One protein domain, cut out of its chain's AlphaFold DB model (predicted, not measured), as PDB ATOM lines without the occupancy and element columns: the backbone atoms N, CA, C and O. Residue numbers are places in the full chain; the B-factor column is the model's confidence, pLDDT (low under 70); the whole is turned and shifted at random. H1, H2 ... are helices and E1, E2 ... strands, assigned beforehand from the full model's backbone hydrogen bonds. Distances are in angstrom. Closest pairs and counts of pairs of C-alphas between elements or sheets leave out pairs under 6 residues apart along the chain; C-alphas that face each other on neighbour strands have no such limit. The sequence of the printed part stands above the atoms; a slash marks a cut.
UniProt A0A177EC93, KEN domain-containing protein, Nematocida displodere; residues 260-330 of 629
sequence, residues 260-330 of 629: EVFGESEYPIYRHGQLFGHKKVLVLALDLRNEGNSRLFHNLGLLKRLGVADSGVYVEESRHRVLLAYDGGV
ATOM      1  N   GLU A 260     -25.725  18.968   0.916       75.31
ATOM      2  CA  GLU A 260     -24.701  17.964   1.227       75.31
ATOM      3  C   GLU A 260     -23.765  17.849   0.004       75.31
ATOM      4  O   GLU A 260     -24.214  17.534  -1.099       75.31
ATOM      5  N   VAL A 261     -22.471  18.156   0.159       77.00
ATOM      6  CA  VAL A 261     -21.487  18.163  -0.944       77.00
ATOM      7  C   VAL A 261     -20.722  16.837  -0.977       77.00
ATOM      8  O   VAL A 261     -20.159  16.426   0.036       77.00
ATOM      9  N   PHE A 262     -20.661  16.191  -2.142       72.19
ATOM     10  CA  PHE A 262     -20.098  14.852  -2.318       72.19
ATOM     11  C   PHE A 262     -18.981  14.814  -3.364       72.19
ATOM     12  O   PHE A 262     -19.132  15.300  -4.483       72.19
ATOM     13  N   GLY A 263     -17.897  14.126  -3.005       57.66
ATOM     14  CA  GLY A 263     -16.796  13.812  -3.908       57.66
ATOM     15  C   GLY A 263     -15.868  14.983  -4.237       57.66
ATOM     16  O   GLY A 263     -16.048  16.132  -3.819       57.66
ATOM     17  N   GLU A 264     -14.844  14.640  -5.005       54.41
ATOM     18  CA  GLU A 264     -14.081  15.581  -5.817       54.41
ATOM     19  C   GLU A 264     -14.758  15.666  -7.191       54.41
ATOM     20  O   GLU A 264     -15.374  14.698  -7.642       54.41
ATOM     21  N   SER A 265     -14.686  16.826  -7.841       55.91
ATOM     22  CA  SER A 265     -15.077  16.978  -9.245       55.91
ATOM     23  C   SER A 265     -13.828  17.266 -10.068       55.91
ATOM     24  O   SER A 265     -12.838  17.766  -9.530       55.91
ATOM     25  N   GLU A 266     -13.883  16.982 -11.367       52.12
ATOM     26  CA  GLU A 266     -12.804  17.300 -12.315       52.12
ATOM     27  C   GLU A 266     -12.487  18.808 -12.359       52.12
ATOM     28  O   GLU A 266     -11.398  19.208 -12.765       52.12
ATOM     29  N   TYR A 267     -13.412  19.646 -11.878       55.22
ATOM     30  CA  TYR A 267     -13.280  21.093 -11.799       55.22
ATOM     31  C   TYR A 267     -13.125  21.583 -10.350       55.22
ATOM     32  O   TYR A 267     -13.951  21.251  -9.500       55.22
ATOM     33  N   PRO A 268     -12.137  22.445 -10.040       56.41
ATOM     34  CA  PRO A 268     -11.786  22.779  -8.654       56.41
ATOM     35  C   PRO A 268     -12.822  23.636  -7.904       56.41
ATOM     36  O   PRO A 268     -12.832  23.632  -6.673       56.41
ATOM     37  N   ILE A 269     -13.678  24.377  -8.622       66.44
ATOM     38  CA  ILE A 269     -14.670  25.306  -8.039       66.44
ATOM     39  C   ILE A 269     -16.072  24.673  -7.933       66.44
ATOM     40  O   ILE A 269     -16.894  25.097  -7.118       66.44
ATOM     41  N   TYR A 270     -16.332  23.630  -8.727       74.88
ATOM     42  CA  TYR A 270     -17.602  22.907  -8.764       74.88
ATOM     43  C   TYR A 270     -17.480  21.573  -8.033       74.88
ATOM     44  O   TYR A 270     -16.427  20.937  -8.034       74.88
ATOM     45  N   ARG A 271     -18.561  21.130  -7.399       80.06
ATOM     46  CA  ARG A 271     -18.657  19.826  -6.738       80.06
ATOM     47  C   ARG A 271     -20.035  19.238  -6.966       80.06
ATOM     48  O   ARG A 271     -21.012  19.975  -7.034       80.06
ATOM     49  N   HIS A 272     -20.142  17.920  -7.047       82.25
ATOM     50  CA  HIS A 272     -21.460  17.298  -7.007       82.25
ATOM     51  C   HIS A 272     -22.029  17.380  -5.586       82.25
ATOM     52  O   HIS A 272     -21.298  17.433  -4.598       82.25
ATOM     53  N   GLY A 273     -23.350  17.418  -5.473       83.12
ATOM     54  CA  GLY A 273     -24.028  17.491  -4.188       83.12
ATOM     55  C   GLY A 273     -25.442  16.936  -4.243       83.12
ATOM     56  O   GLY A 273     -25.951  16.557  -5.303       83.12
ATOM     57  N   GLN A 274     -26.089  16.913  -3.084       81.75
ATOM     58  CA  GLN A 274     -27.530  16.747  -2.976       81.75
ATOM     59  C   GLN A 274     -28.127  17.915  -2.200       81.75
ATOM     60  O   GLN A 274     -27.668  18.264  -1.115       81.75
ATOM     61  N   LEU A 275     -29.187  18.483  -2.758       77.69
ATOM     62  CA  LEU A 275     -30.046  19.449  -2.105       77.69
ATOM     63  C   LEU A 275     -31.154  18.686  -1.360       77.69
ATOM     64  O   LEU A 275     -31.792  17.781  -1.914       77.69
ATOM     65  N   PHE A 276     -31.334  19.019  -0.083       76.81
ATOM     66  CA  PHE A 276     -32.255  18.386   0.868       76.81
ATOM     67  C   PHE A 276     -32.130  16.847   0.955       76.81
ATOM     68  O   PHE A 276     -33.107  16.156   1.250       76.81
ATOM     69  N   GLY A 277     -30.941  16.297   0.679       70.44
ATOM     70  CA  GLY A 277     -30.645  14.858   0.772       70.44
ATOM     71  C   GLY A 277     -31.364  13.962  -0.249       70.44
ATOM     72  O   GLY A 277     -31.513  12.767  -0.003       70.44
ATOM     73  N   HIS A 278     -31.868  14.522  -1.358       77.75
ATOM     74  CA  HIS A 278     -32.524  13.729  -2.410       77.75
ATOM     75  C   HIS A 278     -32.365  14.289  -3.831       77.75
ATOM     76  O   HIS A 278     -32.231  13.510  -4.777       77.75
ATOM     77  N   LYS A 279     -32.357  15.616  -4.023       78.56
ATOM     78  CA  LYS A 279     -32.185  16.209  -5.356       78.56
ATOM     79  C   LYS A 279     -30.697  16.333  -5.684       78.56
ATOM     80  O   LYS A 279     -30.003  17.110  -5.042       78.56
ATOM     81  N   LYS A 280     -30.204  15.614  -6.698       82.81
ATOM     82  CA  LYS A 280     -28.836  15.810  -7.218       82.81
ATOM     83  C   LYS A 280     -28.672  17.240  -7.741       82.81
ATOM     84  O   LYS A 280     -29.548  17.726  -8.456       82.81
ATOM     85  N   VAL A 281     -27.562  17.883  -7.394       83.94
ATOM     86  CA  VAL A 281     -27.226  19.264  -7.776       83.94
ATOM     87  C   VAL A 281     -25.740  19.399  -8.100       83.94
ATOM     88  O   VAL A 281     -24.914  18.635  -7.590       83.94
ATOM     89  N   LEU A 282     -25.399  20.390  -8.921       83.56
ATOM     90  CA  LEU A 282     -24.028  20.871  -9.076       83.56
ATOM     91  C   LEU A 282     -23.827  22.077  -8.150       83.56
ATOM     92  O   LEU A 282     -24.571  23.048  -8.226       83.56
ATOM     93  N   VAL A 283     -22.839  22.015  -7.265       84.94
ATOM     94  CA  VAL A 283     -22.572  23.025  -6.237       84.94
ATOM     95  C   VAL A 283     -21.333  23.826  -6.618       84.94
ATOM     96  O   VAL A 283     -20.224  23.294  -6.622       84.94
ATOM     97  N   LEU A 284     -21.509  25.114  -6.895       85.50
ATOM     98  CA  LEU A 284     -20.428  26.090  -6.997       85.50
ATOM     99  C   LEU A 284     -20.126  26.620  -5.587       85.50
ATOM    100  O   LEU A 284     -20.984  27.241  -4.955       85.50
ATOM    101  N   ALA A 285     -18.922  26.344  -5.082       84.94
ATOM    102  CA  ALA A 285     -18.522  26.674  -3.715       84.94
ATOM    103  C   ALA A 285     -17.532  27.849  -3.694       84.94
ATOM    104  O   ALA A 285     -16.363  27.705  -4.053       84.94
ATOM    105  N   LEU A 286     -17.997  29.015  -3.243       84.50
ATOM    106  CA  LEU A 286     -17.248  30.270  -3.252       84.50
ATOM    107  C   LEU A 286     -16.780  30.653  -1.843       84.50
ATOM    108  O   LEU A 286     -17.572  30.705  -0.902       84.50
ATOM    109  N   ASP A 287     -15.495  30.978  -1.701       84.88
ATOM    110  CA  ASP A 287     -14.939  31.614  -0.499       84.88
ATOM    111  C   ASP A 287     -14.920  33.132  -0.701       84.88
ATOM    112  O   ASP A 287     -14.143  33.633  -1.517       84.88
ATOM    113  N   LEU A 288     -15.771  33.857   0.029       83.06
ATOM    114  CA  LEU A 288     -15.959  35.307  -0.122       83.06
ATOM    115  C   LEU A 288     -14.751  36.135   0.347       83.06
ATOM    116  O   LEU A 288     -14.715  37.342   0.119       83.06
ATOM    117  N   ARG A 289     -13.749  35.514   0.987       83.69
ATOM    118  CA  ARG A 289     -12.485  36.185   1.345       83.69
ATOM    119  C   ARG A 289     -11.592  36.432   0.127       83.69
ATOM    120  O   ARG A 289     -10.665  37.231   0.211       83.69
ATOM    121  N   ASN A 290     -11.858  35.754  -0.989       86.19
ATOM    122  CA  ASN A 290     -11.245  36.046  -2.279       86.19
ATOM    123  C   ASN A 290     -12.107  37.084  -3.020       86.19
ATOM    124  O   ASN A 290     -13.279  36.829  -3.302       86.19
ATOM    125  N   GLU A 291     -11.523  38.233  -3.371       86.56
ATOM    126  CA  GLU A 291     -12.228  39.291  -4.106       86.56
ATOM    127  C   GLU A 291     -12.855  38.804  -5.417       86.56
ATOM    128  O   GLU A 291     -13.969  39.214  -5.735       86.56
ATOM    129  N   GLY A 292     -12.187  37.914  -6.159       84.81
ATOM    130  CA  GLY A 292     -12.712  37.371  -7.415       84.81
ATOM    131  C   GLY A 292     -14.003  36.579  -7.204       84.81
ATOM    132  O   GLY A 292     -14.976  36.783  -7.922       84.81
ATOM    133  N   ASN A 293     -14.060  35.759  -6.151       86.12
ATOM    134  CA  ASN A 293     -15.265  35.014  -5.772       86.12
ATOM    135  C   ASN A 293     -16.401  35.943  -5.314       86.12
ATOM    136  O   ASN A 293     -17.566  35.686  -5.608       86.12
ATOM    137  N   SER A 294     -16.065  37.019  -4.598       84.56
ATOM    138  CA  SER A 294     -17.037  38.023  -4.145       84.56
ATOM    139  C   SER A 294     -17.651  38.787  -5.328       84.56
ATOM    140  O   SER A 294     -18.875  38.885  -5.440       84.56
ATOM    141  N   ARG A 295     -16.816  39.235  -6.281       86.50
ATOM    142  CA  ARG A 295     -17.263  39.859  -7.540       86.50
ATOM    143  C   ARG A 295     -18.087  38.892  -8.387       86.50
ATOM    144  O   ARG A 295     -19.152  39.271  -8.860       86.50
ATOM    145  N   LEU A 296     -17.650  37.635  -8.515       86.44
ATOM    146  CA  LEU A 296     -18.394  36.580  -9.206       86.44
ATOM    147  C   LEU A 296     -19.802  36.410  -8.623       86.44
ATOM    148  O   LEU A 296     -20.777  36.484  -9.365       86.44
ATOM    149  N   PHE A 297     -19.934  36.247  -7.303       85.88
ATOM    150  CA  PHE A 297     -21.243  36.110  -6.656       85.88
ATOM    151  C   PHE A 297     -22.144  37.330  -6.902       85.88
ATOM    152  O   PHE A 297     -23.311  37.175  -7.275       85.88
ATOM    153  N   HIS A 298     -21.596  38.544  -6.778       86.31
ATOM    154  CA  HIS A 298     -22.330  39.777  -7.069       86.31
ATOM    155  C   HIS A 298     -22.820  39.836  -8.525       86.31
ATOM    156  O   HIS A 298     -23.983  40.162  -8.783       86.31
ATOM    157  N   ASN A 299     -21.954  39.479  -9.473       88.81
ATOM    158  CA  ASN A 299     -22.230  39.554 -10.904       88.81
ATOM    159  C   ASN A 299     -23.175  38.442 -11.388       88.81
ATOM    160  O   ASN A 299     -24.009  38.697 -12.252       88.81
ATOM    161  N   LEU A 300     -23.171  37.261 -10.763       85.69
ATOM    162  CA  LEU A 300     -24.224  36.254 -10.955       85.69
ATOM    163  C   LEU A 300     -25.592  36.782 -10.485       85.69
ATOM    164  O   LEU A 300     -26.595  36.658 -11.193       85.69
ATOM    165  N   GLY A 301     -25.637  37.462  -9.334       82.56
ATOM    166  CA  GLY A 301     -26.838  38.159  -8.854       82.56
ATOM    167  C   GLY A 301     -27.276  39.335  -9.742       82.56
ATOM    168  O   GLY A 301     -28.456  39.695  -9.769       82.56
ATOM    169  N   LEU A 302     -26.353  39.943 -10.492       83.25
ATOM    170  CA  LEU A 302     -26.656  40.927 -11.531       83.25
ATOM    171  C   LEU A 302     -27.256  40.255 -12.776       83.25
ATOM    172  O   LEU A 302     -28.354  40.639 -13.170       83.25
ATOM    173  N   LEU A 303     -26.624  39.214 -13.333       82.56
ATOM    174  CA  LEU A 303     -27.152  38.484 -14.497       82.56
ATOM    175  C   LEU A 303     -28.548  37.890 -14.254       82.56
ATOM    176  O   LEU A 303     -29.378  37.907 -15.165       82.56
ATOM    177  N   LYS A 304     -28.843  37.448 -13.020       82.12
ATOM    178  CA  LYS A 304     -30.202  37.063 -12.599       82.12
ATOM    179  C   LYS A 304     -31.198  38.217 -12.751       82.12
ATOM    180  O   LYS A 304     -32.258  38.036 -13.337       82.12
ATOM    181  N   ARG A 305     -30.871  39.404 -12.223       79.75
ATOM    182  CA  ARG A 305     -31.736  40.602 -12.301       79.75
ATOM    183  C   ARG A 305     -31.907  41.111 -13.733       79.75
ATOM    184  O   ARG A 305     -32.948  41.666 -14.056       79.75
ATOM    185  N   LEU A 306     -30.905  40.886 -14.579       76.56
ATOM    186  CA  LEU A 306     -30.930  41.167 -16.013       76.56
ATOM    187  C   LEU A 306     -31.670  40.095 -16.838       76.56
ATOM    188  O   LEU A 306     -31.852  40.283 -18.041       76.56
ATOM    189  N   GLY A 307     -32.065  38.968 -16.234       76.94
ATOM    190  CA  GLY A 307     -32.729  37.863 -16.929       76.94
ATOM    191  C   GLY A 307     -31.868  37.196 -18.008       76.94
ATOM    192  O   GLY A 307     -32.407  36.794 -19.031       76.94
ATOM    193  N   VAL A 308     -30.540  37.141 -17.825       70.81
ATOM    194  CA  VAL A 308     -29.607  36.500 -18.781       70.81
ATOM    195  C   VAL A 308     -29.160  35.108 -18.322       70.81
ATOM    196  O   VAL A 308     -28.842  34.265 -19.151       70.81
ATOM    197  N   ALA A 309     -29.134  34.851 -17.012       64.81
ATOM    198  CA  ALA A 309     -28.661  33.586 -16.451       64.81
ATOM    199  C   ALA A 309     -29.715  32.933 -15.550       64.81
ATOM    200  O   ALA A 309     -30.393  33.620 -14.780       64.81
ATOM    201  N   ASP A 310     -29.793  31.600 -15.602       62.59
ATOM    202  CA  ASP A 310     -30.534  30.827 -14.608       62.59
ATOM    203  C   ASP A 310     -29.866  30.965 -13.231       62.59
ATOM    204  O   ASP A 310     -28.641  30.973 -13.091       62.59
ATOM    205  N   SER A 311     -30.678  31.118 -12.190       50.84
ATOM    206  CA  SER A 311     -30.214  31.642 -10.905       50.84
ATOM    207  C   SER A 311     -29.618  30.615  -9.949       50.84
ATOM    208  O   SER A 311     -29.449  30.910  -8.764       50.84
ATOM    209  N   GLY A 312     -29.397  29.398 -10.437       59.94
ATOM    210  CA  GLY A 312     -29.356  28.219  -9.590       59.94
ATOM    211  C   GLY A 312     -30.729  27.912  -8.977       59.94
ATOM    212  O   GLY A 312     -31.646  28.737  -8.940       59.94
ATOM    213  N   VAL A 313     -30.846  26.688  -8.472       58.81
ATOM    214  CA  VAL A 313     -32.018  26.154  -7.769       58.81
ATOM    215  C   VAL A 313     -32.058  26.650  -6.319       58.81
ATOM    216  O   VAL A 313     -33.140  26.835  -5.764       58.81
ATOM    217  N   TYR A 314     -30.896  26.846  -5.686       67.75
ATOM    218  CA  TYR A 314     -30.794  27.232  -4.276       67.75
ATOM    219  C   TYR A 314     -29.472  27.949  -3.964       67.75
ATOM    220  O   TYR A 314     -28.456  27.697  -4.615       67.75
ATOM    221  N   VAL A 315     -29.481  28.817  -2.947       80.19
ATOM    222  CA  VAL A 315     -28.303  29.554  -2.465       80.19
ATOM    223  C   VAL A 315     -28.214  29.418  -0.947       80.19
ATOM    224  O   VAL A 315     -29.183  29.712  -0.248       80.19
ATOM    225  N   GLU A 316     -27.054  29.007  -0.440       73.31
ATOM    226  CA  GLU A 316     -26.740  28.978   0.991       73.31
ATOM    227  C   GLU A 316     -25.598  29.964   1.273       73.31
ATOM    228  O   GLU A 316     -24.482  29.791   0.777       73.31
ATOM    229  N   GLU A 317     -25.873  31.014   2.048       79.19
ATOM    230  CA  GLU A 317     -24.893  32.041   2.411       79.19
ATOM    231  C   GLU A 317     -24.468  31.915   3.881       79.19
ATOM    232  O   GLU A 317     -25.271  31.738   4.795       79.19
ATOM    233  N   SER A 318     -23.164  32.024   4.106       74.12
ATOM    234  CA  SER A 318     -22.495  32.075   5.403       74.12
ATOM    235  C   SER A 318     -21.489  33.227   5.400       74.12
ATOM    236  O   SER A 318     -20.996  33.611   4.344       74.12
ATOM    237  N   ARG A 319     -21.087  33.723   6.584       73.12
ATOM    238  CA  ARG A 319     -20.221  34.921   6.755       73.12
ATOM    239  C   ARG A 319     -19.026  35.052   5.794       73.12
ATOM    240  O   ARG A 319     -18.607  36.169   5.515       73.12
ATOM    241  N   HIS A 320     -18.442  33.937   5.352       76.25
ATOM    242  CA  HIS A 320     -17.284  33.906   4.452       76.25
ATOM    243  C   HIS A 320     -17.418  32.897   3.298       76.25
ATOM    244  O   HIS A 320     -16.434  32.630   2.611       76.25
ATOM    245  N   ARG A 321     -18.591  32.284   3.099       82.00
ATOM    246  CA  ARG A 321     -18.793  31.226   2.097       82.00
ATOM    247  C   ARG A 321     -20.183  31.301   1.492       82.00
ATOM    248  O   ARG A 321     -21.147  31.492   2.222       82.00
ATOM    249  N   VAL A 322     -20.270  31.064   0.190       83.81
ATOM    250  CA  VAL A 322     -21.532  30.900  -0.534       83.81
ATOM    251  C   VAL A 322     -21.506  29.563  -1.261       83.81
ATOM    252  O   VAL A 322     -20.520  29.231  -1.919       83.81
ATOM    253  N   LEU A 323     -22.593  28.805  -1.146       82.94
ATOM    254  CA  LEU A 323     -22.849  27.607  -1.936       82.94
ATOM    255  C   LEU A 323     -24.026  27.890  -2.876       82.94
ATOM    256  O   LEU A 323     -25.146  28.129  -2.429       82.94
ATOM    257  N   LEU A 324     -23.763  27.865  -4.179       84.56
ATOM    258  CA  LEU A 324     -24.765  28.002  -5.237       84.56
ATOM    259  C   LEU A 324     -25.056  26.609  -5.794       84.56
ATOM    260  O   LEU A 324     -24.164  25.978  -6.357       84.56
ATOM    261  N   ALA A 325     -26.282  26.115  -5.631       80.31
ATOM    262  CA  ALA A 325     -26.702  24.817  -6.148       80.31
ATOM    263  C   ALA A 325     -27.484  24.986  -7.457       80.31
ATOM    264  O   ALA A 325     -28.600  25.504  -7.458       80.31
ATOM    265  N   TYR A 326     -26.913  24.516  -8.560       81.88
ATOM    266  CA  TYR A 326     -27.542  24.381  -9.874       81.88
ATOM    267  C   TYR A 326     -28.189  23.001 -10.022       81.88
ATOM    268  O   TYR A 326     -27.935  22.095  -9.224       81.88
ATOM    269  N   ASP A 327     -29.041  22.822 -11.031       79.31
ATOM    270  CA  ASP A 327     -29.676  21.526 -11.262       79.31
ATOM    271  C   ASP A 327     -28.647  20.417 -11.556       79.31
ATOM    272  O   ASP A 327     -27.569  20.664 -12.094       79.31
ATOM    273  N   GLY A 328     -28.959  19.176 -11.178       72.25
ATOM    274  CA  GLY A 328     -28.040  18.049 -11.349       72.25
ATOM    275  C   GLY A 328     -27.776  17.661 -12.807       72.25
ATOM    276  O   GLY A 328     -26.846  16.897 -13.050       72.25
ATOM    277  N   GLY A 329     -28.585  18.152 -13.753       77.12
ATOM    278  CA  GLY A 329     -28.387  17.944 -15.188       77.12
ATOM    279  C   GLY A 329     -27.445  18.940 -15.872       77.12
ATOM    280  O   GLY A 329     -27.141  18.742 -17.043       77.12
ATOM    281  N   VAL A 330     -26.993  20.004 -15.195       83.75
ATOM    282  CA  VAL A 330     -26.141  21.034 -15.817       83.75
ATOM    283  C   VAL A 330     -24.711  20.515 -15.999       83.75
ATOM    284  O   VAL A 330     -24.099  20.017 -15.052       83.75
TER     285      VAL A 330
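This is residues 260 to 330 of the 629 residues of the protein "KEN domain-containing protein" of Nematocida displodere (UniProt A0A177EC93). A strongly twisted antiparallel sheet, with E3 and E5 in its middle, has one helix, H1, beside it, only grazing it. The 71 printed residues run E1 E2 E3 H1 E4 E5; the sheet's order is E1 E2 E3 E5 E4. The class is mixed; the whole is compact, radius of gyration of the C-alphas 12.0 A, spans 29 by 27 by 23 A.

E1 (260 to 262) begins at C-alpha (-24.701, 17.964, 1.227). E2 is residues 270 to 275. E3, 279 to 287, 23.6 A, bends by 52 degrees at 282. H1 is 291 to 305, 21.2 A; E4, 314 to 318. E5, 321 to 327, 19.8 A, ends at C-alpha (-29.676, 21.526, -11.262).

Hairpins E1 and E2 (N 262 and O 272, 2.8 A) and E2 and E3 (N 273 and O 281, 2.9 A) form a meander, successive antiparallel neighbours. E5 is antiparallel to E3 (N 284 and O 324, 2.8 A) and forms a hairpin with E4 (N 316 and O 323, 2.9 A). E3, H1, E4 make a split strand-helix-strand unit, same-way strands with E5 between, crossover right-handed. H1 grazes the sheet with residues 292 to 297; C-alphas Leu 286 and Asn 293, the closest of E3 and H1, are 5.7 A apart. H1's O i to N i+4 pairs are all within hydrogen-bond range.

C-alphas Gly 263 and Leu 306 are farthest apart, 33.1 A. The printed part has no cut and no long link. Residues 263 to 269 and 309 to 314 have pLDDT under 70.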